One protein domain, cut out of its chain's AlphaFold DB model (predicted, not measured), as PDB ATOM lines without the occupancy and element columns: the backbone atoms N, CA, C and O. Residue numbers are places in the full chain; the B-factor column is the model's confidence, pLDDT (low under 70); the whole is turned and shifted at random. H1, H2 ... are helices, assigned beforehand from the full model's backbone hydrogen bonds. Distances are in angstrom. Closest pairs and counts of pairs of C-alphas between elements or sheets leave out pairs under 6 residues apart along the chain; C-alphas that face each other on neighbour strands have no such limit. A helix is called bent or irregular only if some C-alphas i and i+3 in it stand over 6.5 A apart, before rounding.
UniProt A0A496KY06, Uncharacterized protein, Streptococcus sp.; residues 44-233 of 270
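AT A GLANCE: This is residues 44 to 233 of the 270 residues of an uncharacterized protein of Streptococcus sp. (UniProt A0A496KY06). The model is an elongated, two-armed V of helices: the long helix H9 with H2 side by side makes one arm, and H8 with H6 beside it and H7 at its far end makes the other. H1, H4 and H5 pack together inside the corner, H3 lies across H9, and H10 and H11 lie at the far end of the H9 arm. The printed part has 190 residues with eleven named helices, H1 to H11 in order, and no named strand; its class is all helix. It is loose, with a radius of gyration of the C-alphas of 20.4 A, and spans 68 by 35 by 31 A.

IN THESE COORDINATES: H1, residues 44 to 51, begins at C-alpha 44 (109.001, 87.573, 111.553). H2 is residues 55 to 69, 20.9 A long; H3 is residues 89 to 95, H4 residues 100 to 105, and H5 residues 110 to 125, 22.5 A. H6, residues 127 to 139, 14.9 A, is only just irregular, with C-alphas 136 and 139 6.9 A apart. H7 is residues 148 to 155 and H8 residues 158 to 171, 19.5 A. H9, residues 175 to 201, 39.6 A, is irregular, with C-alphas 176 and 179 7.2 A apart; it ends at C-alpha 201 (102.553, 62.921, 89.786). H10 is residues 214 to 217. H11, residues 220 to 226, ends at C-alpha 226 (94.198, 67.622, 80.901).

HOW THE PARTS SIT: H9 is the hub. H2 touches it at a shallow tilt of 12 degrees, the same way, closest at the C-alphas of Phe 55 and Gly 180, 3.8 A. H3 touches residues 188 to 195 of H9, about perpendicular at 89 degrees, closest at Ile 90 and Phe 191, C-alphas 6.1 A apart. H5 touches H2, closest at the C-alphas of Phe 57 and Leu 114, 5.1 A. H1 touches H8 at a shallow tilt of 22 degrees, closest at the C-alphas of Cys 50 and Tyr 168, 5.3 A. H1 also touches H4, closest at the C-alphas of Leu 48 and Ser 101, 6.4 A. H8 and H9 only just touch, with 3 pairs of C-alphas within 8 A, and only at the corner, closest at the C-alphas of Asp 171 and Arg 177, 6.1 A. H6 and H8 are close but not clearly touching, opposite ways at 7 degrees, a shallow tilt. Every O i to N i+4 pair is within hydrogen-bond range in H1, H2, H3, H5, H7 and H8, against 1 of 2 in H4, 8 of 9 in H6, 21 of 23 in H9 and 1 of 3 in H11, which has 2 of 4 O i to N i+3 pairs within range; H10 is too short for an i+4 pair.

THE WHOLE: The two C-alphas farthest apart, those of Lys 144 and Lys 228, are 68.9 A apart. The printed part has no cut. The links H2 to H3 and H9 to H10 are long, and residues 140 to 145 stand free. The mean pLDDT of the printed part is 85.1; residue 75, residues 96 to 109 and residues 223 to 228 are under 70.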
ATOM      1  N   SER A  44     108.169  87.400 112.758       78.75
ATOM      2  CA  SER A  44     109.001  87.573 111.553       78.75
ATOM      3  C   SER A  44     108.257  87.155 110.286       78.75
ATOM      4  O   SER A  44     108.394  87.794 109.241       78.75
ATOM      5  N   SER A  45     107.447  86.097 110.378       77.00
ATOM      6  CA  SER A  45     106.619  85.642 109.258       77.00
ATOM      7  C   SER A  45     105.526  86.649 108.923       77.00
ATOM      8  O   SER A  45     105.300  86.926 107.746       77.00
ATOM      9  N   ILE A  46     104.864  87.223 109.933       85.00
ATOM     10  CA  ILE A  46     103.840  88.251 109.718       85.00
ATOM     11  C   ILE A  46     104.470  89.514 109.120       85.00
ATOM     12  O   ILE A  46     103.936  90.038 108.145       85.00
ATOM     13  N   ILE A  47     105.631  89.955 109.619       88.25
ATOM     14  CA  ILE A  47     106.349  91.114 109.065       88.25
ATOM     15  C   ILE A  47     106.658  90.890 107.585       88.25
ATOM     16  O   ILE A  47     106.286  91.727 106.770       88.25
ATOM     17  N   LEU A  48     107.252  89.751 107.204       84.56
ATOM     18  CA  LEU A  48     107.522  89.478 105.789       84.56
ATOM     19  C   LEU A  48     106.241  89.495 104.943       84.56
ATOM     20  O   LEU A  48     106.243  90.047 103.844       84.56
ATOM     21  N   LYS A  49     105.147  88.914 105.452       86.81
ATOM     22  CA  LYS A  49     103.851  88.949 104.764       86.81
ATOM     23  C   LYS A  49     103.352  90.382 104.571       86.81
ATOM     24  O   LYS A  49     102.789  90.654 103.516       86.81
ATOM     25  N   CYS A  50     103.590  91.283 105.527       91.75
ATOM     26  CA  CYS A  50     103.298  92.712 105.379       91.75
ATOM     27  C   CYS A  50     104.199  93.375 104.329       91.75
ATOM     28  O   CYS A  50     103.725  94.191 103.546       91.75
ATOM     29  N   LEU A  51     105.480  92.998 104.238       93.00
ATOM     30  CA  LEU A  51     106.393  93.558 103.228       93.00
ATOM     31  C   LEU A  51     105.941  93.268 101.792       93.00
ATOM     32  O   LEU A  51     106.262  94.039 100.892       93.00
ATOM     33  N   PHE A  52     105.148  92.215 101.572       92.50
ATOM     34  CA  PHE A  52     104.528  91.966 100.270       92.50
ATOM     35  C   PHE A  52     103.521  93.034  99.839       92.50
ATOM     36  O   PHE A  52     103.093  92.979  98.694       92.50
ATOM     37  N   GLY A  53     103.172  94.006 100.684       93.25
ATOM     38  CA  GLY A  53     102.431  95.190 100.250       93.25
ATOM     39  C   GLY A  53     103.173  95.977  99.164       93.25
ATOM     40  O   GLY A  53     102.555  96.498  98.240       93.25
ATOM     41  N   ASN A  54     104.509  95.963  99.198       94.62
ATOM     42  CA  ASN A  54     105.330  96.511  98.126       94.62
ATOM     43  C   ASN A  54     105.388  95.526  96.942       94.62
ATOM     44  O   ASN A  54     105.944  94.426  97.048       94.62
ATOM     45  N   PHE A  55     104.819  95.924  95.801       92.75
ATOM     46  CA  PHE A  55     104.699  95.064  94.620       92.75
ATOM     47  C   PHE A  55     106.053  94.620  94.053       92.75
ATOM     48  O   PHE A  55     106.218  93.439  93.745       92.75
ATOM     49  N   ASP A  56     107.031  95.520  93.942       91.81
ATOM     50  CA  ASP A  56     108.336  95.191  93.360       91.81
ATOM     51  C   ASP A  56     109.091  94.168  94.206       91.81
ATOM     52  O   ASP A  56     109.657  93.206  93.674       91.81
ATOM     53  N   PHE A  57     109.049  94.330  95.530       91.50
ATOM     54  CA  PHE A  57     109.603  93.354  96.455       91.50
ATOM     55  C   PHE A  57     108.867  92.014  96.364       91.50
ATOM     56  O   PHE A  57     109.524  90.985  96.185       91.50
ATOM     57  N   ALA A  58     107.530  92.005  96.418       91.06
ATOM     58  CA  ALA A  58     106.734  90.779  96.315       91.06
ATOM     59  C   ALA A  58     107.022  90.020  95.010       91.06
ATOM     60  O   ALA A  58     107.316  88.821  95.031       91.06
ATOM     61  N   LYS A  59     107.012  90.734  93.879       90.94
ATOM     62  CA  LYS A  59     107.327  90.210  92.547       90.94
ATOM     63  C   LYS A  59     108.733  89.641  92.488       90.94
ATOM     64  O   LYS A  59     108.913  88.515  92.030       90.94
ATOM     65  N   ASN A  60     109.732  90.389  92.949       89.00
ATOM     66  CA  ASN A  60     111.115  89.928  92.918       89.00
ATOM     67  C   ASN A  60     111.316  88.687  93.792       89.00
ATOM     68  O   ASN A  60     111.893  87.700  93.332       89.00
ATOM     69  N   PHE A  61     110.819  88.731  95.027       87.94
ATOM     70  CA  PHE A  61     111.011  87.670  96.002       87.94
ATOM     71  C   PHE A  61     110.347  86.372  95.558       87.94
ATOM     72  O   PHE A  61     111.003  85.330  95.484       87.94
ATOM     73  N   LEU A  62     109.066  86.429  95.201       88.38
ATOM     74  CA  LEU A  62     108.302  85.231  94.874       88.38
ATOM     75  C   LEU A  62     108.687  84.657  93.504       88.38
ATOM     76  O   LEU A  62     108.777  83.440  93.374       88.38
ATOM     77  N   ASN A  63     109.026  85.483  92.508       88.31
ATOM     78  CA  ASN A  63     109.499  84.955  91.222       88.31
ATOM     79  C   ASN A  63     110.861  84.271  91.341       88.31
ATOM     80  O   ASN A  63     111.085  83.251  90.694       88.31
ATOM     81  N   ARG A  64     111.767  84.784  92.183       85.75
ATOM     82  CA  ARG A  64     113.036  84.096  92.458       85.75
ATOM     83  C   ARG A  64     112.798  82.721  93.066       85.75
ATOM     84  O   ARG A  64     113.420  81.771  92.609       85.75
ATOM     85  N   ARG A  65     111.868  82.619  94.024       86.19
ATOM     86  CA  ARG A  65     111.456  81.332  94.603       86.19
ATOM     87  C   ARG A  65     110.861  80.393  93.571       86.19
ATOM     88  O   ARG A  65     111.272  79.240  93.505       86.19
ATOM     89  N   ASN A  66     109.976  80.903  92.715       87.69
ATOM     90  CA  ASN A  66     109.420  80.105  91.629       87.69
ATOM     91  C   ASN A  66     110.526  79.532  90.736       87.69
ATOM     92  O   ASN A  66     110.534  78.344  90.451       87.69
ATOM     93  N   ASN A  67     111.479  80.375  90.338       85.19
ATOM     94  CA  ASN A  67     112.544  79.998  89.415       85.19
ATOM     95  C   ASN A  67     113.592  79.063  90.035       85.19
ATOM     96  O   ASN A  67     114.268  78.355  89.296       85.19
ATOM     97  N   SER A  68     113.780  79.093  91.359       83.44
ATOM     98  CA  SER A  68     114.735  78.210  92.036       83.44
ATOM     99  C   SER A  68     114.148  76.837  92.347       83.44
ATOM    100  O   SER A  68     114.850  75.835  92.269       83.44
ATOM    101  N   GLU A  69     112.868  76.787  92.712       88.81
ATOM    102  CA  GLU A  69     112.263  75.598  93.319       88.81
ATOM    103  C   GLU A  69     111.305  74.853  92.390       88.81
ATOM    104  O   GLU A  69     110.996  73.690  92.643       88.81
ATOM    105  N   ASN A  70     110.848  75.491  91.312       90.19
ATOM    106  CA  ASN A  70     109.895  74.915  90.375       90.19
ATOM    107  C   ASN A  70     110.485  74.885  88.966       90.19
ATOM    108  O   ASN A  70     111.336  75.695  88.597       90.19
ATOM    109  N   PHE A  71     110.012  73.942  88.164       86.88
ATOM    110  CA  PHE A  71     110.340  73.848  86.755       86.88
ATOM    111  C   PHE A  71     109.062  73.651  85.939       86.88
ATOM    112  O   PHE A  71     108.020  73.197  86.425       86.88
ATOM    113  N   TRP A  72     109.169  74.001  84.668       82.50
ATOM    114  CA  TRP A  72     108.122  73.828  83.682       82.50
ATOM    115  C   TRP A  72     108.729  73.210  82.430       82.50
ATOM    116  O   TRP A  72     109.787  73.649  81.984       82.50
ATOM    117  N   GLU A  73     108.045  72.215  81.872       78.56
ATOM    118  CA  GLU A  73     108.436  71.554  80.629       78.56
ATOM    119  C   GLU A  73     107.479  71.975  79.509       78.56
ATOM    120  O   GLU A  73     106.253  71.970  79.672       78.56
ATOM    121  N   ALA A  74     108.028  72.348  78.352       70.88
ATOM    122  CA  ALA A  74     107.231  72.869  77.252       70.88
ATOM    123  C   ALA A  74     106.196  71.839  76.767       70.88
ATOM    124  O   ALA A  74     106.505  70.694  76.451       70.88
ATOM    125  N   GLY A  75     104.931  72.260  76.677       68.19
ATOM    126  CA  GLY A  75     103.834  71.382  76.258       68.19
ATOM    127  C   GLY A  75     103.307  70.448  77.351       68.19
ATOM    128  O   GLY A  75     102.407  69.644  77.057       68.19
ATOM    129  N   PHE A  76     103.807  70.596  78.582       71.12
ATOM    130  CA  PHE A  76     103.332  69.918  79.776       71.12
ATOM    131  C   PHE A  76     102.709  70.914  80.762       71.12
ATOM    132  O   PHE A  76     103.328  71.880  81.201       71.12
ATOM    133  N   GLU A  77     101.449  70.662  81.105       72.44
ATOM    134  CA  GLU A  77     100.782  71.257  82.258       72.44
ATOM    135  C   GLU A  77     100.465  70.102  83.209       72.44
ATOM    136  O   GLU A  77      99.931  69.085  82.745       72.44
ATOM    137  N   PRO A  78     100.770  70.212  84.511       81.38
ATOM    138  CA  PRO A  78     101.081  71.434  85.273       81.38
ATOM    139  C   PRO A  78     102.584  71.727  85.494       81.38
ATOM    140  O   PRO A  78     103.430  70.875  85.252       81.38
ATOM    141  N   GLU A  79     102.909  72.926  86.006       88.25
ATOM    142  CA  GLU A  79     104.221  73.219  86.624       88.25
ATOM    143  C   GLU A  79     104.464  72.310  87.844       88.25
ATOM    144  O   GLU A  79     103.522  71.983  88.579       88.25
ATOM    145  N   LEU A  80     105.722  71.918  88.070       91.62
ATOM    146  CA  LEU A  80     106.123  70.946  89.093       91.62
ATOM    147  C   LEU A  80     107.359  71.416  89.870       91.62
ATOM    148  O   LEU A  80     108.108  72.284  89.429       91.62
ATOM    149  N   ARG A  81     107.599  70.814  91.035       93.25
ATOM    150  CA  ARG A  81     108.785  71.074  91.860       93.25
ATOM    151  C   ARG A  81     110.043  70.520  91.221       93.25
ATOM    152  O   ARG A  81     110.049  69.379  90.757       93.25
ATOM    153  N   ASN A  82     111.136  71.265  91.281       91.69
ATOM    154  CA  ASN A  82     112.447  70.736  90.941       91.69
ATOM    155  C   ASN A  82     112.810  69.604  91.925       91.69
ATOM    156  O   ASN A  82     112.884  69.859  93.128       91.69
ATOM    157  N   PRO A  83     113.056  68.364  91.453       92.31
ATOM    158  CA  PRO A  83     113.419  67.252  92.329       92.31
ATOM    159  C   PRO A  83     114.687  67.490  93.147       92.31
ATOM    160  O   PRO A  83     114.837  66.883  94.202       92.31
ATOM    161  N   SER A  84     115.590  68.357  92.683       89.62
ATOM    162  CA  SER A  84     116.906  68.570  93.303       89.62
ATOM    163  C   SER A  84     116.847  69.298  94.646       89.62
ATOM    164  O   SER A  84     117.802  69.218  95.418       89.62
ATOM    165  N   GLU A  85     115.742  69.982  94.934       83.50
ATOM    166  CA  GLU A  85     115.568  70.751  96.163       83.50
ATOM    167  C   GLU A  85     114.991  69.872  97.277       83.50
ATOM    168  O   GLU A  85     114.070  69.084  97.066       83.50
ATOM    169  N   SER A  86     115.545  69.995  98.484       80.44
ATOM    170  CA  SER A  86     115.061  69.281  99.674       80.44
ATOM    171  C   SER A  86     114.056  70.095 100.485       80.44
ATOM    172  O   SER A  86     113.287  69.530 101.260       80.44
ATOM    173  N   GLN A  87     114.086  71.418 100.332       78.56
ATOM    174  CA  GLN A  87     113.278  72.363 101.088       78.56
ATOM    175  C   GLN A  87     112.592  73.316 100.117       78.56
ATOM    176  O   GLN A  87     113.252  74.032  99.368       78.56
ATOM    177  N   PHE A  88     111.264  73.347 100.168       83.12
ATOM    178  CA  PHE A  88     110.451  74.212  99.324       83.12
ATOM    179  C   PHE A  88     109.864  75.347 100.159       83.12
ATOM    180  O   PHE A  88     109.330  75.133 101.252       83.12
ATOM    181  N   TYR A  89     109.909  76.561  99.620       81.75
ATOM    182  CA  TYR A  89     109.361  77.765 100.226       81.75
ATOM    183  C   TYR A  89     107.907  77.572 100.648       81.75
ATOM    184  O   TYR A  89     107.527  78.002 101.733       81.75
ATOM    185  N   ILE A  90     107.095  76.922  99.813       85.31
ATOM    186  CA  ILE A  90     105.665  76.773 100.086       85.31
ATOM    187  C   ILE A  90     105.362  75.807 101.232       85.31
ATOM    188  O   ILE A  90     104.408  76.044 101.967       85.31
ATOM    189  N   ASP A  91     106.176  74.770 101.441       83.06
ATOM    190  CA  ASP A  91     105.998  73.867 102.587       83.06
ATOM    191  C   ASP A  91     106.281  74.625 103.876       83.06
ATOM    192  O   ASP A  91     105.443  74.694 104.771       83.06
ATOM    193  N   ASN A  92     107.407  75.333 103.896       77.12
ATOM    194  CA  ASN A  92     107.771  76.229 104.978       77.12
ATOM    195  C   ASN A  92     106.678  77.284 105.228       77.12
ATOM    196  O   ASN A  92     106.298  77.510 106.375       77.12
ATOM    197  N   TYR A  93     106.140  77.904 104.170       78.38
ATOM    198  CA  TYR A  93     105.069  78.912 104.232       78.38
ATOM    199  C   TYR A  93     103.801  78.390 104.896       78.38
ATOM    200  O   TYR A  93     103.232  79.075 105.750       78.38
ATOM    201  N   LEU A  94     103.365  77.193 104.513       76.25
ATOM    202  CA  LEU A  94     102.127  76.599 105.006       76.25
ATOM    203  C   LEU A  94     102.297  75.974 106.397       76.25
ATOM    204  O   LEU A  94     101.362  76.010 107.192       76.25
ATOM    205  N   GLU A  95     103.477  75.439 106.705       73.56
ATOM    206  CA  GLU A  95     103.769  74.770 107.979       73.56
ATOM    207  C   GLU A  95     104.345  75.701 109.049       73.56
ATOM    208  O   GLU A  95     104.476  75.302 110.205       73.56
ATOM    209  N   GLY A  96     104.733  76.924 108.688       66.25
ATOM    210  CA  GLY A  96     105.387  77.833 109.620       66.25
ATOM    211  C   GLY A  96     106.759  77.329 110.104       66.25
ATOM    212  O   GLY A  96     107.114  77.555 111.261       66.25
ATOM    213  N   LYS A  97     107.570  76.715 109.226       66.25
ATOM    214  CA  LYS A  97     108.956  76.273 109.514       66.25
ATOM    215  C   LYS A  97     110.058  77.004 108.724       66.25
ATOM    216  O   LYS A  97     109.954  77.078 107.507       66.25
ATOM    217  N   GLY A  98     111.136  77.470 109.375       58.50
ATOM    218  CA  GLY A  98     112.315  78.108 108.745       58.50
ATOM    219  C   GLY A  98     112.583  79.551 109.219       58.50
ATOM    220  O   GLY A  98     112.028  79.976 110.227       58.50
ATOM    221  N   VAL A  99     113.383  80.351 108.482       52.81
ATOM    222  CA  VAL A  99     113.426  81.833 108.630       52.81
ATOM    223  C   VAL A  99     113.305  82.559 107.278       52.81
ATOM    224  O   VAL A  99     114.230  82.564 106.473       52.81
ATOM    225  N   PHE A 100     112.152  83.183 106.995       55.38
ATOM    226  CA  PHE A 100     111.835  83.616 105.629       55.38
ATOM    227  C   PHE A 100     112.575  84.902 105.284       55.38
ATOM    228  O   PHE A 100     113.026  85.083 104.152       55.38
ATOM    229  N   SER A 101     112.725  85.773 106.282       51.56
ATOM    230  CA  SER A 101     113.465  87.025 106.180       51.56
ATOM    231  C   SER A 101     114.934  86.784 105.834       51.56
ATOM    232  O   SER A 101     115.483  87.526 105.028       51.56
ATOM    233  N   ALA A 102     115.549  85.706 106.335       53.91
ATOM    234  CA  ALA A 102     116.938  85.362 106.026       53.91
ATOM    235  C   ALA A 102     117.174  85.186 104.523       53.91
ATOM    236  O   ALA A 102     118.170  85.655 103.977       53.91
ATOM    237  N   SER A 103     116.209  84.581 103.830       56.59
ATOM    238  CA  SER A 103     116.326  84.368 102.394       56.59
ATOM    239  C   SER A 103     116.132  85.611 101.533       56.59
ATOM    240  O   SER A 103     116.625  85.645 100.411       56.59
ATOM    241  N   ALA A 104     115.462  86.641 102.057       56.28
ATOM    242  CA  ALA A 104     115.399  87.945 101.400       56.28
ATOM    243  C   ALA A 104     116.742  88.694 101.505       56.28
ATOM    244  O   ALA A 104     117.081  89.483 100.625       56.28
ATOM    245  N   LEU A 105     117.510  88.430 102.572       53.44
ATOM    246  CA  LEU A 105     118.777  89.098 102.888       53.44
ATOM    247  C   LEU A 105     119.988  88.511 102.144       53.44
ATOM    248  O   LEU A 105     120.977  89.215 101.956       53.44
ATOM    249  N   ASP A 106     119.927  87.254 101.695       54.97
ATOM    250  CA  ASP A 106     121.064  86.581 101.039       54.97
ATOM    251  C   ASP A 106     121.272  87.008  99.565       54.97
ATOM    252  O   ASP A 106     122.200  86.580  98.878       54.97
ATOM    253  N   TRP A 107     120.420  87.898  99.050       65.69
ATOM    254  CA  TRP A 107     120.432  88.354  97.660       65.69
ATOM    255  C   TRP A 107     121.111  89.723  97.531       65.69
ATOM    256  O   TRP A 107     120.462  90.770  97.471       65.69
ATOM    257  N   LYS A 108     122.446  89.691  97.496       57.88
ATOM    258  CA  LYS A 108     123.368  90.803  97.803       57.88
ATOM    259  C   LYS A 108     123.357  92.072  96.928       57.88
ATOM    260  O   LYS A 108     124.273  92.873  97.064       57.88
ATOM    261  N   GLU A 109     122.353  92.339  96.094       68.75
ATOM    262  CA  GLU A 109     122.343  93.572  95.280       68.75
ATOM    263  C   GLU A 109     120.946  94.182  95.108       68.75
ATOM    264  O   GLU A 109     120.526  95.028  95.897       68.75
ATOM    265  N   VAL A 110     120.212  93.778  94.067       74.50
ATOM    266  CA  VAL A 110     118.913  94.378  93.720       74.50
ATOM    267  C   VAL A 110     117.838  93.997  94.731       74.50
ATOM    268  O   VAL A 110     117.068  94.844  95.170       74.50
ATOM    269  N   SER A 111     117.789  92.731  95.136       75.38
ATOM    270  CA  SER A 111     116.705  92.259  95.992       75.38
ATOM    271  C   SER A 111     116.821  92.762  97.425       75.38
ATOM    272  O   SER A 111     115.800  93.047  98.041       75.38
ATOM    273  N   PHE A 112     118.044  92.929  97.941       79.44
ATOM    274  CA  PHE A 112     118.247  93.557  99.244       79.44
ATOM    275  C   PHE A 112     117.768  95.016  99.246       79.44
ATOM    276  O   PHE A 112     117.097  95.432 100.185       79.44
ATOM    277  N   LYS A 113     118.024  95.778  98.172       83.38
ATOM    278  CA  LYS A 113     117.470  97.136  98.029       83.38
ATOM    279  C   LYS A 113     115.944  97.123  98.050       83.38
ATOM    280  O   LYS A 113     115.358  97.885  98.803       83.38
ATOM    281  N   LEU A 114     115.311  96.223  97.292       88.38
ATOM    282  CA  LEU A 114     113.851  96.073  97.291       88.38
ATOM    283  C   LEU A 114     113.306  95.692  98.674       88.38
ATOM    284  O   LEU A 114     112.284  96.227  99.090       88.38
ATOM    285  N   PHE A 115     114.002  94.815  99.402       86.94
ATOM    286  CA  PHE A 115     113.654  94.467 100.778       86.94
ATOM    287  C   PHE A 115     113.707  95.689 101.703       86.94
ATOM    288  O   PHE A 115     112.746  95.942 102.423       86.94
ATOM    289  N   ILE A 116     114.800  96.461 101.670       86.19
ATOM    290  CA  ILE A 116     114.948  97.665 102.498       86.19
ATOM    291  C   ILE A 116     113.895  98.714 102.133       86.19
ATOM    292  O   ILE A 116     113.299  99.301 103.031       86.19
ATOM    293  N   THR A 117     113.615  98.913 100.844       91.19
ATOM    294  CA  THR A 117     112.542  99.809 100.393       91.19
ATOM    295  C   THR A 117     111.192  99.372 100.954       91.19
ATOM    296  O   THR A 117     110.519 100.174 101.593       91.19
ATOM    297  N   ALA A 118     110.826  98.096 100.793       93.06
ATOM    298  CA  ALA A 118     109.569  97.562 101.309       93.06
ATOM    299  C   ALA A 118     109.475  97.663 102.839       93.06
ATOM    300  O   ALA A 118     108.404  97.947 103.377       93.06
ATOM    301  N   PHE A 119     110.589  97.439 103.542       91.94
ATOM    302  CA  PHE A 119     110.669  97.561 104.994       91.94
ATOM    303  C   PHE A 119     110.473  99.005 105.459       91.94
ATOM    304  O   PHE A 119     109.657  99.246 106.344       91.94
ATOM    305  N   ASN A 120     111.174  99.962 104.851       91.62
ATOM    306  CA  ASN A 120     111.040 101.374 105.199       91.62
ATOM    307  C   ASN A 120     109.624 101.878 104.917       91.62
ATOM    308  O   ASN A 120     109.025 102.489 105.794       91.62
ATOM    309  N   GLU A 121     109.066 101.543 103.751       93.81
ATOM    310  CA  GLU A 121     107.687 101.884 103.394       93.81
ATOM    311  C   GLU A 121     106.690 101.317 104.417       93.81
ATOM    312  O   GLU A 121     105.804 102.021 104.891       93.81
ATOM    313  N   PHE A 122     106.860 100.051 104.809       93.94
ATOM    314  CA  PHE A 122     106.028  99.409 105.825       93.94
ATOM    315  C   PHE A 122     106.112 100.112 107.189       93.94
ATOM    316  O   PHE A 122     105.080 100.383 107.807       93.94
ATOM    317  N   ILE A 123     107.324 100.407 107.666       92.75
ATOM    318  CA  ILE A 123     107.532 101.077 108.956       92.75
ATOM    319  C   ILE A 123     106.988 102.504 108.929       92.75
ATOM    320  O   ILE A 123     106.354 102.919 109.895       92.75
ATOM    321  N   GLU A 124     107.198 103.241 107.842       92.56
ATOM    322  CA  GLU A 124     106.702 104.608 107.681       92.56
ATOM    323  C   GLU A 124     105.170 104.638 107.691       92.56
ATOM    324  O   GLU A 124     104.571 105.370 108.487       92.56
ATOM    325  N   TYR A 125     104.539 103.760 106.904       93.69
ATOM    326  CA  TYR A 125     103.082 103.676 106.789       93.69
ATOM    327  C   TYR A 125     102.399 103.318 108.119       93.69
ATOM    328  O   TYR A 125     101.306 103.804 108.418       93.69
ATOM    329  N   TYR A 126     103.036 102.480 108.942       94.06
ATOM    330  CA  TYR A 126     102.489 102.018 110.225       94.06
ATOM    331  C   TYR A 126     103.176 102.613 111.453       94.06
ATOM    332  O   TYR A 126     102.979 102.119 112.568       94.06
ATOM    333  N   SER A 127     103.937 103.690 111.266       94.19
ATOM    334  CA  SER A 127     104.724 104.344 112.314       94.19
ATOM    335  C   SER A 127     103.886 104.680 113.546       94.19
ATOM    336  O   SER A 127     104.268 104.310 114.650       94.19
ATOM    337  N   GLU A 128     102.698 105.260 113.370       94.19
ATOM    338  CA  GLU A 128     101.776 105.583 114.469       94.19
ATOM    339  C   GLU A 128     101.389 104.346 115.298       94.19
ATOM    340  O   GLU A 128     101.412 104.384 116.526       94.19
ATOM    341  N   ARG A 129     101.096 103.209 114.651       93.88
ATOM    342  CA  ARG A 129     100.735 101.971 115.364       93.88
ATOM    343  C   ARG A 129     101.906 101.399 116.153       93.88
ATOM    344  O   ARG A 129     101.706 100.909 117.263       93.88
ATOM    345  N   PHE A 130     103.108 101.454 115.588       93.06
ATOM    346  CA  PHE A 130     104.311 101.033 116.301       93.06
ATOM    347  C   PHE A 130     104.643 101.978 117.456       93.06
ATOM    348  O   PHE A 130     104.965 101.499 118.539       93.06
ATOM    349  N   LEU A 131     104.503 103.292 117.260       93.75
ATOM    350  CA  LEU A 131     104.717 104.294 118.303       93.75
ATOM    351  C   LEU A 131     103.767 104.089 119.481       93.75
ATOM    352  O   LEU A 131     104.249 104.000 120.602       93.75
ATOM    353  N   LEU A 132     102.470 103.884 119.233       95.69
ATOM    354  CA  LEU A 132     101.501 103.573 120.292       95.69
ATOM    355  C   LEU A 132     101.900 102.319 121.082       95.69
ATOM    356  O   LEU A 132     101.936 102.334 122.312       95.69
ATOM    357  N   PHE A 133     102.279 101.243 120.386       95.50
ATOM    358  CA  PHE A 133     102.748 100.028 121.049       95.50
ATOM    359  C   PHE A 133     104.017 100.280 121.884       95.50
ATOM    360  O   PHE A 133     104.155  99.745 122.989       95.50
ATOM    361  N   PHE A 134     104.949 101.094 121.382       94.50
ATOM    362  CA  PHE A 134     106.176 101.443 122.095       94.50
ATOM    363  C   PHE A 134     105.929 102.383 123.274       94.50
ATOM    364  O   PHE A 134     106.552 102.180 124.313       94.50
ATOM    365  N   ASP A 135     105.004 103.334 123.179       94.44
ATOM    366  CA  ASP A 135     104.591 104.190 124.294       94.44
ATOM    367  C   ASP A 135     104.075 103.340 125.460       94.44
ATOM    368  O   ASP A 135     104.544 103.458 126.597       94.44
ATOM    369  N   GLU A 136     103.182 102.399 125.158       95.56
ATOM    370  CA  GLU A 136     102.542 101.540 126.153       95.56
ATOM    371  C   GLU A 136     103.498 100.521 126.791       95.56
ATOM    372  O   GLU A 136     103.315 100.144 127.953       95.56
ATOM    373  N   ASN A 137     104.532 100.073 126.067       94.25
ATOM    374  CA  ASN A 137     105.327  98.908 126.477       94.25
ATOM    375  C   ASN A 137     106.831  99.164 126.654       94.25
ATOM    376  O   ASN A 137     107.482  98.423 127.396       94.25
ATOM    377  N   ILE A 138     107.401 100.183 126.013       92.62
ATOM    378  CA  ILE A 138     108.838 100.492 126.046       92.62
ATOM    379  C   ILE A 138     109.078 101.839 126.726       92.62
ATOM    380  O   ILE A 138     109.761 101.883 127.750       92.62
ATOM    381  N   PHE A 139     108.508 102.924 126.204       92.25
ATOM    382  CA  PHE A 139     108.801 104.282 126.667       92.25
ATOM    383  C   PHE A 139     108.228 104.571 128.060       92.25
ATOM    384  O   PHE A 139     108.794 105.367 128.807       92.25
ATOM    385  N   CYS A 140     107.196 103.834 128.485       91.75
ATOM    386  CA  CYS A 140     106.705 103.868 129.864       91.75
ATOM    387  C   CYS A 140     107.634 103.175 130.889       91.75
ATOM    388  O   CYS A 140     107.357 103.195 132.094       91.75
ATOM    389  N   LYS A 141     108.714 102.504 130.454       90.50
ATOM    390  CA  LYS A 141     109.641 101.770 131.332       90.50
ATOM    391  C   LYS A 141     110.943 102.541 131.539       90.50
ATOM    392  O   LYS A 141     111.510 103.130 130.630       90.50
ATOM    393  N   SER A 142     111.501 102.441 132.746       92.31
ATOM    394  CA  SER A 142     112.864 102.910 133.020       92.31
ATOM    395  C   SER A 142     113.902 102.072 132.265       92.31
ATOM    396  O   SER A 142     113.754 100.848 132.225       92.31
ATOM    397  N   LEU A 143     115.020 102.672 131.841       86.69
ATOM    398  CA  LEU A 143     116.133 101.976 131.167       86.69
ATOM    399  C   LEU A 143     116.601 100.698 131.889       86.69
ATOM    400  O   LEU A 143     116.859  99.689 131.247       86.69
ATOM    401  N   LYS A 144     116.614 100.684 133.233       89.56
ATOM    402  CA  LYS A 144     116.978  99.498 134.041       89.56
ATOM    403  C   LYS A 144     116.081  98.273 133.794       89.56
ATOM    404  O   LYS A 144     116.503  97.151 134.047       89.56
ATOM    405  N   LYS A 145     114.838  98.482 133.347       86.50
ATOM    406  CA  LYS A 145     113.862  97.421 133.049       86.50
ATOM    407  C   LYS A 145     113.934  96.947 131.594       86.50
ATOM    408  O   LYS A 145     113.495  95.835 131.314       86.50
ATOM    409  N   LEU A 146     114.514  97.742 130.691       87.69
ATOM    410  CA  LEU A 146     114.666  97.430 129.264       87.69
ATOM    411  C   LEU A 146     115.868  96.506 129.021       87.69
ATOM    412  O   LEU A 146     116.813  96.828 128.311       87.69
ATOM    413  N   THR A 147     115.839  95.340 129.659       85.25
ATOM    414  CA  THR A 147     116.833  94.284 129.440       85.25
ATOM    415  C   THR A 147     116.579  93.582 128.104       85.25
ATOM    416  O   THR A 147     115.442  93.544 127.630       85.25
ATOM    417  N   ASN A 148     117.599  92.931 127.536       75.50
ATOM    418  CA  ASN A 148     117.432  92.096 126.336       75.50
ATOM    419  C   ASN A 148     116.329  91.042 126.521       75.50
ATOM    420  O   ASN A 148     115.529  90.816 125.621       75.50
ATOM    421  N   THR A 149     116.242  90.437 127.710       81.31
ATOM    422  CA  THR A 149     115.189  89.469 128.044       81.31
ATOM    423  C   THR A 149     113.802  90.098 127.971       81.31
ATOM    424  O   THR A 149     112.902  89.504 127.382       81.31
ATOM    425  N   TYR A 150     113.626  91.300 128.527       85.00
ATOM    426  CA  TYR A 150     112.354  92.018 128.461       85.00
ATOM    427  C   TYR A 150     111.960  92.324 127.016       85.00
ATOM    428  O   TYR A 150     110.859  91.976 126.596       85.00
ATOM    429  N   VAL A 151     112.877  92.916 126.248       82.88
ATOM    430  CA  VAL A 151     112.646  93.303 124.850       82.88
ATOM    431  C   VAL A 151     112.303  92.079 123.997       82.88
ATOM    432  O   VAL A 151     111.288  92.080 123.303       82.88
ATOM    433  N   ASN A 152     113.071  90.996 124.116       79.94
ATOM    434  CA  ASN A 152     112.804  89.754 123.389       79.94
ATOM    435  C   ASN A 152     111.458  89.131 123.783       79.94
ATOM    436  O   ASN A 152     110.731  88.649 122.917       79.94
ATOM    437  N   THR A 153     111.103  89.167 125.072       84.62
ATOM    438  CA  THR A 153     109.806  88.665 125.556       84.62
ATOM    439  C   THR A 153     108.656  89.501 125.004       84.62
ATOM    440  O   THR A 153     107.656  88.942 124.564       84.62
ATOM    441  N   LEU A 154     108.801  90.828 124.975       89.56
ATOM    442  CA  LEU A 154     107.797  91.743 124.441       89.56
ATOM    443  C   LEU A 154     107.564  91.511 122.942       89.56
ATOM    444  O   LEU A 154     106.421  91.346 122.522       89.56
ATOM    445  N   PHE A 155     108.628  91.438 122.143       85.38
ATOM    446  CA  PHE A 155     108.520  91.208 120.697       85.38
ATOM    447  C   PHE A 155     108.146  89.767 120.323       85.38
ATOM    448  O   PHE A 155     107.734  89.520 119.195       85.38
ATOM    449  N   SER A 156     108.232  88.825 121.263       84.25
ATOM    450  CA  SER A 156     107.701  87.462 121.103       84.25
ATOM    451  C   SER A 156     106.309  87.297 121.726       84.25
ATOM    452  O   SER A 156     105.768  86.193 121.753       84.25
ATOM    453  N   SER A 157     105.739  88.371 122.282       90.06
ATOM    454  CA  SER A 157     104.464  88.317 122.991       90.06
ATOM    455  C   SER A 157     103.280  88.275 122.032       90.06
ATOM    456  O   SER A 157     103.319  88.820 120.926       90.06
ATOM    457  N   LYS A 158     102.172  87.711 122.520       92.25
ATOM    458  CA  LYS A 158     100.885  87.746 121.825       92.25
ATOM    459  C   LYS A 158     100.426  89.174 121.512       92.25
ATOM    460  O   LYS A 158      99.919  89.410 120.427       92.25
ATOM    461  N   ALA A 159     100.654  90.128 122.417       94.31
ATOM    462  CA  ALA A 159     100.257  91.519 122.202       94.31
ATOM    463  C   ALA A 159     100.926  92.121 120.955       94.31
ATOM    464  O   ALA A 159     100.264  92.767 120.146       94.31
ATOM    465  N   PHE A 160     102.223  91.863 120.758       94.12
ATOM    466  CA  PHE A 160     102.914  92.316 119.551       94.12
ATOM    467  C   PHE A 160     102.453  91.552 118.300       94.12
ATOM    468  O   PHE A 160     102.234  92.164 117.254       94.12
ATOM    469  N   THR A 161     102.237  90.236 118.410       91.81
ATOM    470  CA  THR A 161     101.635  89.431 117.332       91.81
ATOM    471  C   THR A 161     100.288  89.999 116.882       91.81
ATOM    472  O   THR A 161     100.044  90.116 115.681       91.81
ATOM    473  N   ASP A 162      99.425  90.391 117.819       95.00
ATOM    474  CA  ASP A 162      98.096  90.931 117.529       95.00
ATOM    475  C   ASP A 162      98.188  92.280 116.790       95.00
ATOM    476  O   ASP A 162      97.456  92.497 115.819       95.00
ATOM    477  N   VAL A 163      99.139  93.149 117.163       96.00
ATOM    478  CA  VAL A 163      99.432  94.394 116.421       96.00
ATOM    479  C   VAL A 163      99.844  94.089 114.981       96.00
ATOM    480  O   VAL A 163      99.291  94.674 114.046       96.00
ATOM    481  N   LEU A 164     100.777  93.154 114.787       94.25
ATOM    482  CA  LEU A 164     101.250  92.775 113.456       94.25
ATOM    483  C   LEU A 164     100.142  92.149 112.599       94.25
ATOM    484  O   LEU A 164     100.026  92.477 111.421       94.25
ATOM    485  N   ASN A 165      99.301  91.287 113.171       93.00
ATOM    486  CA  ASN A 165      98.174  90.683 112.457       93.00
ATOM    487  C   ASN A 165      97.114  91.720 112.070       93.00
ATOM    488  O   ASN A 165      96.582  91.665 110.959       93.00
ATOM    489  N   ALA A 166      96.831  92.688 112.946       95.56
ATOM    490  CA  ALA A 166      95.919  93.784 112.634       95.56
ATOM    491  C   ALA A 166      96.454  94.657 111.490       95.56
ATOM    492  O   ALA A 166      95.689  95.048 110.605       95.56
ATOM    493  N   ILE A 167      97.763  94.931 111.489       95.06
ATOM    494  CA  ILE A 167      98.436  95.615 110.384       95.06
ATOM    495  C   ILE A 167      98.306  94.789 109.103       95.06
ATOM    496  O   ILE A 167      97.766  95.297 108.126       95.06
ATOM    497  N   TYR A 168      98.706  93.514 109.122       92.06
ATOM    498  CA  TYR A 168      98.658  92.631 107.955       92.06
ATOM    499  C   TYR A 168      97.256  92.523 107.343       92.06
ATOM    500  O   TYR A 168      97.104  92.529 106.122       92.06
ATOM    501  N   LEU A 169      96.217  92.424 108.178       92.25
ATOM    502  CA  LEU A 169      94.835  92.383 107.710       92.25
ATOM    503  C   LEU A 169      94.446  93.688 107.011       92.25
ATOM    504  O   LEU A 169      93.880  93.639 105.923       92.25
ATOM    505  N   LYS A 170      94.758  94.839 107.619       92.88
ATOM    506  CA  LYS A 170      94.474  96.155 107.032       92.88
ATOM    507  C   LYS A 170      95.207  96.330 105.699       92.88
ATOM    508  O   LYS A 170      94.607  96.783 104.729       92.88
ATOM    509  N   ASP A 171      96.463  95.905 105.650       91.12
ATOM    510  CA  ASP A 171      97.356  96.042 104.500       91.12
ATOM    511  C   ASP A 171      96.792  95.420 103.217       91.12
ATOM    512  O   ASP A 171      96.914  95.985 102.130       91.12
ATOM    513  N   GLN A 172      96.075  94.302 103.347       86.56
ATOM    514  CA  GLN A 172      95.447  93.609 102.220       86.56
ATOM    515  C   GLN A 172      94.343  94.411 101.516       86.56
ATOM    516  O   GLN A 172      93.966  94.048 100.401       86.56
ATOM    517  N   PHE A 173      93.836  95.477 102.141       89.56
ATOM    518  CA  PHE A 173      92.762  96.322 101.610       89.56
ATOM    519  C   PHE A 173      93.184  97.785 101.411       89.56
ATOM    520  O   PHE A 173      92.384  98.599 100.956       89.56
ATOM    521  N   THR A 174      94.432  98.126 101.728       90.50
ATOM    522  CA  THR A 174      95.000  99.464 101.534       90.50
ATOM    523  C   THR A 174      95.379  99.665 100.067       90.50
ATOM    524  O   THR A 174      96.160  98.881  99.540       90.50
ATOM    525  N   THR A 175      94.874 100.701  99.393       86.06
ATOM    526  CA  THR A 175      95.064 100.913  97.941       86.06
ATOM    527  C   THR A 175      96.522 100.892  97.501       86.06
ATOM    528  O   THR A 175      96.855 100.232  96.517       86.06
ATOM    529  N   GLU A 176      97.405 101.537  98.257       86.88
ATOM    530  CA  GLU A 176      98.828 101.644  97.927       86.88
ATOM    531  C   GLU A 176      99.570 100.302  98.067       86.88
ATOM    532  O   GLU A 176     100.646 100.129  97.505       86.88
ATOM    533  N   ARG A 177      98.991  99.341  98.800       91.31
ATOM    534  CA  ARG A 177      99.668  98.108  99.242       91.31
ATOM    535  C   ARG A 177      98.961  96.827  98.789       91.31
ATOM    536  O   ARG A 177      99.572  95.765  98.671       91.31
ATOM    537  N   MET A 178      97.676  96.907  98.444       90.44
ATOM    538  CA  MET A 178      96.852  95.756  98.067       90.44
ATOM    539  C   MET A 178      97.361  95.058  96.805       90.44
ATOM    540  O   MET A 178      97.209  93.846  96.675       90.44
ATOM    541  N   VAL A 179      97.990  95.794  95.881       89.88
ATOM    542  CA  VAL A 179      98.487  95.246  94.610       89.88
ATOM    543  C   VAL A 179      99.576  94.206  94.857       89.88
ATOM    544  O   VAL A 179      99.510  93.103  94.310       89.88
ATOM    545  N   GLY A 180     100.537  94.516  95.731       91.25
ATOM    546  CA  GLY A 180     101.579  93.573  96.119       91.25
ATOM    547  C   GLY A 180     101.007  92.344  96.835       91.25
ATOM    548  O   GLY A 180     101.358  91.210  96.499       91.25
ATOM    549  N   HIS A 181     100.036  92.534  97.737       90.81
ATOM    550  CA  HIS A 181      99.363  91.418  98.406       90.81
ATOM    551  C   HIS A 181      98.547  90.540  97.452       90.81
ATOM    552  O   HIS A 181      98.556  89.315  97.592       90.81
ATOM    553  N   ASN A 182      97.864  91.132  96.472       87.56
ATOM    554  CA  ASN A 182      97.113  90.402  95.453       87.56
ATOM    555  C   ASN A 182      98.051  89.556  94.586       87.56
ATOM    556  O   ASN A 182      97.778  88.372  94.375       87.56
ATOM    557  N   PHE A 183      99.186  90.129  94.175       89.12
ATOM    558  CA  PHE A 183     100.228  89.391  93.469       89.12
ATOM    559  C   PHE A 183     100.762  88.235  94.324       89.12
ATOM    560  O   PHE A 183     100.803  87.091  93.873       89.12
ATOM    561  N   ALA A 184     101.113  88.502  95.585       89.88
ATOM    562  CA  ALA A 184     101.636  87.478  96.479       89.88
ATOM    563  C   ALA A 184     100.643  86.330  96.693       89.88
ATOM    564  O   ALA A 184     101.029  85.162  96.646       89.88
ATOM    565  N   ARG A 185      99.352  86.645  96.855       87.69
ATOM    566  CA  ARG A 185      98.280  85.652  96.981       87.69
ATOM    567  C   ARG A 185      98.201  84.750  95.747       87.69
ATOM    568  O   ARG A 185      98.112  83.535  95.912       87.69
ATOM    569  N   ALA A 186      98.285  85.325  94.547       85.75
ATOM    570  CA  ALA A 186      98.301  84.572  93.293       85.75
ATOM    571  C   ALA A 186      99.458  83.563  93.252       85.75
ATOM    572  O   ALA A 186      99.249  82.375  92.999       85.75
ATOM    573  N   ILE A 187     100.675  84.021  93.562       88.19
ATOM    574  CA  ILE A 187     101.867  83.169  93.508       88.19
ATOM    575  C   ILE A 187     101.858  82.102  94.609       88.19
ATOM    576  O   ILE A 187     102.227  80.959  94.357       88.19
ATOM    577  N   ILE A 188     101.383  82.415  95.817       89.00
ATOM    578  CA  ILE A 188     101.263  81.422  96.899       89.00
ATOM    579  C   ILE A 188     100.246  80.329  96.531       89.00
ATOM    580  O   ILE A 188     100.498  79.143  96.764       89.00
ATOM    581  N   GLN A 189      99.118  80.700  95.917       87.50
ATOM    582  CA  GLN A 189      98.152  79.728  95.392       87.50
ATOM    583  C   GLN A 189      98.773  78.876  94.280       87.50
ATOM    584  O   GLN A 189      98.617  77.654  94.289       87.50
ATOM    585  N   LYS A 190      99.548  79.494  93.380       89.56
ATOM    586  CA  LYS A 190     100.313  78.788  92.344       89.56
ATOM    587  C   LYS A 190     101.276  77.772  92.955       89.56
ATOM    588  O   LYS A 190     101.268  76.616  92.547       89.56
ATOM    589  N   PHE A 191     102.054  78.152  93.965       89.44
ATOM    590  CA  PHE A 191     102.969  77.229  94.637       89.44
ATOM    591  C   PHE A 191     102.255  76.079  95.345       89.44
ATOM    592  O   PHE A 191     102.747  74.952  95.325       89.44
ATOM    593  N   SER A 192     101.097  76.348  95.952       89.38
ATOM    594  CA  SER A 192     100.286  75.308  96.598       89.38
ATOM    595  C   SER A 192      99.807  74.288  95.564       89.38
ATOM    596  O   SER A 192      99.944  73.086  95.764       89.38
ATOM    597  N   LEU A 193      99.354  74.768  94.403       90.06
ATOM    598  CA  LEU A 193      98.973  73.911  93.286       90.06
ATOM    599  C   LEU A 193     100.167  73.109  92.740       90.06
ATOM    600  O   LEU A 193     100.032  71.918  92.477       90.06
ATOM    601  N   ILE A 194     101.343  73.730  92.606       91.50
ATOM    602  CA  ILE A 194     102.576  73.048  92.184       91.50
ATOM    603  C   ILE A 194     102.943  71.927  93.159       91.50
ATOM    604  O   ILE A 194     103.272  70.826  92.715       91.50
ATOM    605  N   ARG A 195     102.858  72.168  94.475       92.25
ATOM    606  CA  ARG A 195     103.065  71.128  95.494       92.25
ATOM    607  C   ARG A 195     102.124  69.953  95.274       92.25
ATOM    608  O   ARG A 195     102.588  68.823  95.153       92.25
ATOM    609  N   ASP A 196     100.827  70.230  95.215       91.19
ATOM    610  CA  ASP A 196      99.806  69.186  95.146       91.19
ATOM    611  C   ASP A 196      99.944  68.377  93.843       91.19
ATOM    612  O   ASP A 196      99.870  67.149  93.847       91.19
ATOM    613  N   ASN A 197     100.239  69.047  92.726       90.38
ATOM    614  CA  ASN A 197     100.530  68.390  91.453       90.38
ATOM    615  C   ASN A 197     101.788  67.520  91.516       90.38
ATOM    616  O   ASN A 197     101.787  66.404  90.998       90.38
ATOM    617  N   SER A 198     102.842  68.015  92.164       92.44
ATOM    618  CA  SER A 198     104.104  67.287  92.314       92.44
ATOM    619  C   SER A 198     103.915  66.016  93.130       92.44
ATOM    620  O   SER A 198     104.340  64.954  92.687       92.44
ATOM    621  N   GLU A 199     103.203  66.079  94.255       92.00
ATOM    622  CA  GLU A 199     102.898  64.889  95.058       92.00
ATOM    623  C   GLU A 199     102.025  63.880  94.298       92.00
ATOM    624  O   GLU A 199     102.287  62.679  94.346       92.00
ATOM    625  N   ASN A 200     101.043  64.352  93.525       90.69
ATOM    626  CA  ASN A 200     100.151  63.487  92.747       90.69
ATOM    627  C   ASN A 200     100.828  62.786  91.558       90.69
ATOM    628  O   ASN A 200     100.369  61.720  91.127       90.69
ATOM    629  N   LEU A 201     101.860  63.407  90.981       91.62
ATOM    630  CA  LEU A 201     102.553  62.921  89.786       91.62
ATOM    631  C   LEU A 201     103.896  62.261  90.108       91.62
ATOM    632  O   LEU A 201     104.484  61.641  89.225       91.62
ATOM    633  N   LYS A 202     104.396  62.367  91.343       94.00
ATOM    634  CA  LYS A 202     105.635  61.720  91.783       94.00
ATOM    635  C   LYS A 202     105.510  60.199  91.662       94.00
ATOM    636  O   LYS A 202     104.548  59.604  92.149       94.00
ATOM    637  N   LYS A 203     106.487  59.555  91.016       94.44
ATOM    638  CA  LYS A 203     106.504  58.090  90.892       94.44
ATOM    639  C   LYS A 203     106.734  57.430  92.252       94.44
ATOM    640  O   LYS A 203     107.403  57.973  93.131       94.44
ATOM    641  N   GLN A 204     106.193  56.225  92.419       92.88
ATOM    642  CA  GLN A 204     106.334  55.461  93.656       92.88
ATOM    643  C   GLN A 204     107.815  55.213  93.987       92.88
ATOM    644  O   GLN A 204     108.594  54.826  93.119       92.88
ATOM    645  N   GLY A 205     108.195  55.434  95.247       91.38
ATOM    646  CA  GLY A 205     109.572  55.261  95.727       91.38
ATOM    647  C   GLY A 205     110.498  56.461  95.499       91.38
ATOM    648  O   GLY A 205     111.625  56.435  95.986       91.38
ATOM    649  N   MET A 206     110.042  57.518  94.819       94.06
ATOM    650  CA  MET A 206     110.814  58.754  94.652       94.06
ATOM    651  C   MET A 206     110.665  59.680  95.867       94.06
ATOM    652  O   MET A 206     109.568  59.859  96.401       94.06
ATOM    653  N   THR A 207     111.765  60.314  96.278       93.81
ATOM    654  CA  THR A 207     111.815  61.267  97.400       93.81
ATOM    655  C   THR A 207     112.657  62.487  97.049       93.81
ATOM    656  O   THR A 207     113.609  62.383  96.280       93.81
ATOM    657  N   TYR A 208     112.332  63.633  97.647       90.25
ATOM    658  CA  TYR A 208     113.163  64.835  97.585       90.25
ATOM    659  C   TYR A 208     114.273  64.791  98.655       90.25
ATOM    660  O   TYR A 208     114.024  64.271  99.746       90.25
ATOM    661  N   PRO A 209     115.464  65.361  98.399       93.12
ATOM    662  CA  PRO A 209     115.956  65.782  97.090       93.12
ATOM    663  C   PRO A 209     116.365  64.568  96.231       93.12
ATOM    664  O   PRO A 209     116.753  63.523  96.753       93.12
ATOM    665  N   SER A 210     116.352  64.722  94.911       92.75
ATOM    666  CA  SER A 210     116.776  63.716  93.937       92.75
ATOM    667  C   SER A 210     117.534  64.348  92.772       92.75
ATOM    668  O   SER A 210     117.199  65.435  92.311       92.75
ATOM    669  N   LYS A 211     118.552  63.637  92.272       92.88
ATOM    670  CA  LYS A 211     119.305  64.007  91.059       92.88
ATOM    671  C   LYS A 211     118.680  63.454  89.777       92.88
ATOM    672  O   LYS A 211     119.218  63.681  88.695       92.88
ATOM    673  N   GLU A 212     117.601  62.683  89.900       92.44
ATOM    674  CA  GLU A 212     116.870  62.182  88.744       92.44
ATOM    675  C   GLU A 212     116.326  63.339  87.918       92.44
ATOM    676  O   GLU A 212     115.875  64.357  88.450       92.44
ATOM    677  N   LYS A 213     116.338  63.160  86.597       89.31
ATOM    678  CA  LYS A 213     115.692  64.127  85.719       89.31
ATOM    679  C   LYS A 213     114.187  64.149  85.995       89.31
ATOM    680  O   LYS A 213     113.626  63.096  86.329       89.31
ATOM    681  N   PRO A 214     113.508  65.294  85.833       88.50
ATOM    682  CA  PRO A 214     112.097  65.372  86.160       88.50
ATOM    683  C   PRO A 214     111.229  64.328  85.448       88.50
ATOM    684  O   PRO A 214     110.355  63.755  86.088       88.50
ATOM    685  N   GLU A 215     111.513  63.982  84.191       87.81
ATOM    686  CA  GLU A 215     110.782  62.975  83.396       87.81
ATOM    687  C   GLU A 215     110.894  61.559  83.980       87.81
ATOM    688  O   GLU A 215     109.986  60.724  83.868       87.81
ATOM    689  N   ASN A 216     112.011  61.289  84.655       90.75
ATOM    690  CA  ASN A 216     112.223  60.050  85.389       90.75
ATOM    691  C   ASN A 216     111.568  60.098  86.770       90.75
ATOM    692  O   ASN A 216     111.082  59.064  87.225       90.75
ATOM    693  N   PHE A 217     111.489  61.273  87.394       93.62
ATOM    694  CA  PHE A 217     110.929  61.472  88.730       93.62
ATOM    695  C   PHE A 217     109.387  61.508  88.752       93.62
ATOM    696  O   PHE A 217     108.767  60.933  89.650       93.62
ATOM    697  N   TYR A 218     108.759  62.133  87.751       92.75
ATOM    698  CA  TYR A 218     107.306  62.304  87.646       92.75
ATOM    699  C   TYR A 218     106.688  61.473  86.514       92.75
ATOM    700  O   TYR A 218     107.330  61.157  85.511       92.75
ATOM    701  N   ASP A 219     105.413  61.117  86.657       89.19
ATOM    702  CA  ASP A 219     104.596  60.462  85.634       89.19
ATOM    703  C   ASP A 219     103.942  61.496  84.700       89.19
ATOM    704  O   ASP A 219     102.802  61.933  84.886       89.19
ATOM    705  N   PHE A 220     104.672  61.871  83.649       83.62
ATOM    706  CA  PHE A 220     104.182  62.794  82.622       83.62
ATOM    707  C   PHE A 220     103.031  62.208  81.779       83.62
ATOM    708  O   PHE A 220     102.203  62.953  81.241       83.62
ATOM    709  N   GLY A 221     102.922  60.878  81.685       79.69
ATOM    710  CA  GLY A 221     101.840  60.218  80.949       79.69
ATOM    711  C   GLY A 221     100.469  60.509  81.563       79.69
ATOM    712  O   GLY A 221      99.487  60.714  80.842       79.69
ATOM    713  N   ARG A 222     100.404  60.609  82.896       75.62
ATOM    714  CA  ARG A 222      99.175  60.940  83.628       75.62
ATOM    715  C   ARG A 222      98.738  62.397  83.455       75.62
ATOM    716  O   ARG A 222      97.536  62.658  83.405       75.62
ATOM    717  N   ALA A 223      99.671  63.339  83.332       67.44
ATOM    718  CA  ALA A 223      99.345  64.768  83.268       67.44
ATOM    719  C   ALA A 223      98.957  65.275  81.866       67.44
ATOM    720  O   ALA A 223      98.151  66.197  81.749       67.44
ATOM    721  N   MET A 224      99.382  64.619  80.779       61.97
ATOM    722  CA  MET A 224      98.974  65.020  79.420       61.97
ATOM    723  C   MET A 224      97.468  64.868  79.110       61.97
ATOM    724  O   MET A 224      96.997  65.408  78.105       61.97
ATOM    725  N   LYS A 225      96.675  64.202  79.962       59.34
ATOM    726  CA  LYS A 225      95.220  64.039  79.762       59.34
ATOM    727  C   LYS A 225      94.389  65.323  79.972       59.34
ATOM    728  O   LYS A 225      93.222  65.332  79.590       59.34
ATOM    729  N   TYR A 226      94.954  66.415  80.500       55.81
ATOM    730  CA  TYR A 226      94.198  67.622  80.901       55.81
ATOM    731  C   TYR A 226      94.043  68.727  79.824       55.81
ATOM    732  O   TYR A 226      93.474  69.788  80.090       55.81
ATOM    733  N   LYS A 227      94.491  68.495  78.582       57.59
ATOM    734  CA  LYS A 227      94.830  69.543  77.589       57.59
ATOM    735  C   LYS A 227      93.715  70.460  77.034       57.59
ATOM    736  O   LYS A 227      94.045  71.354  76.262       57.59
ATOM    737  N   LYS A 228      92.430  70.312  77.387       61.69
ATOM    738  CA  LYS A 228      91.325  71.095  76.764       61.69
ATOM    739  C   LYS A 228      90.480  71.974  77.696       61.69
ATOM    740  O   LYS A 228      89.567  72.629  77.212       61.69
ATOM    741  N   SER A 229      90.763  72.027  78.995       72.81
ATOM    742  CA  SER A 229      89.961  72.818  79.949       72.81
ATOM    743  C   SER A 229      90.687  74.079  80.436       72.81
ATOM    744  O   SER A 229      91.919  74.173  80.351       72.81
ATOM    745  N   TYR A 230      89.921  75.054  80.933       78.75
ATOM    746  CA  TYR A 230      90.440  76.174  81.717       78.75
ATOM    747  C   TYR A 230      90.724  75.686  83.133       78.75
ATOM    748  O   TYR A 230      89.841  75.623  83.986       78.75
ATOM    749  N   THR A 231      91.953  75.226  83.343       82.81
ATOM    750  CA  THR A 231      92.396  74.649  84.613       82.81
ATOM    751  C   THR A 231      92.706  75.744  85.631       82.81
ATOM    752  O   THR A 231      92.942  76.901  85.276       82.81
ATOM    753  N   LEU A 232      92.790  75.368  86.911       83.50
ATOM    754  CA  LEU A 232      93.233  76.283  87.965       83.50
ATOM    755  C   LEU A 232      94.627  76.873  87.670       83.50
ATOM    756  O   LEU A 232      94.874  78.032  87.982       83.50
ATOM    757  N   SER A 233      95.512  76.119  87.006       83.12
ATOM    758  CA  SER A 233      96.814  76.621  86.549       83.12
ATOM    759  C   SER A 233      96.677  77.789  85.568       83.12
ATOM    760  O   SER A 233      97.358  78.797  85.736       83.12
TER     761      SER A 233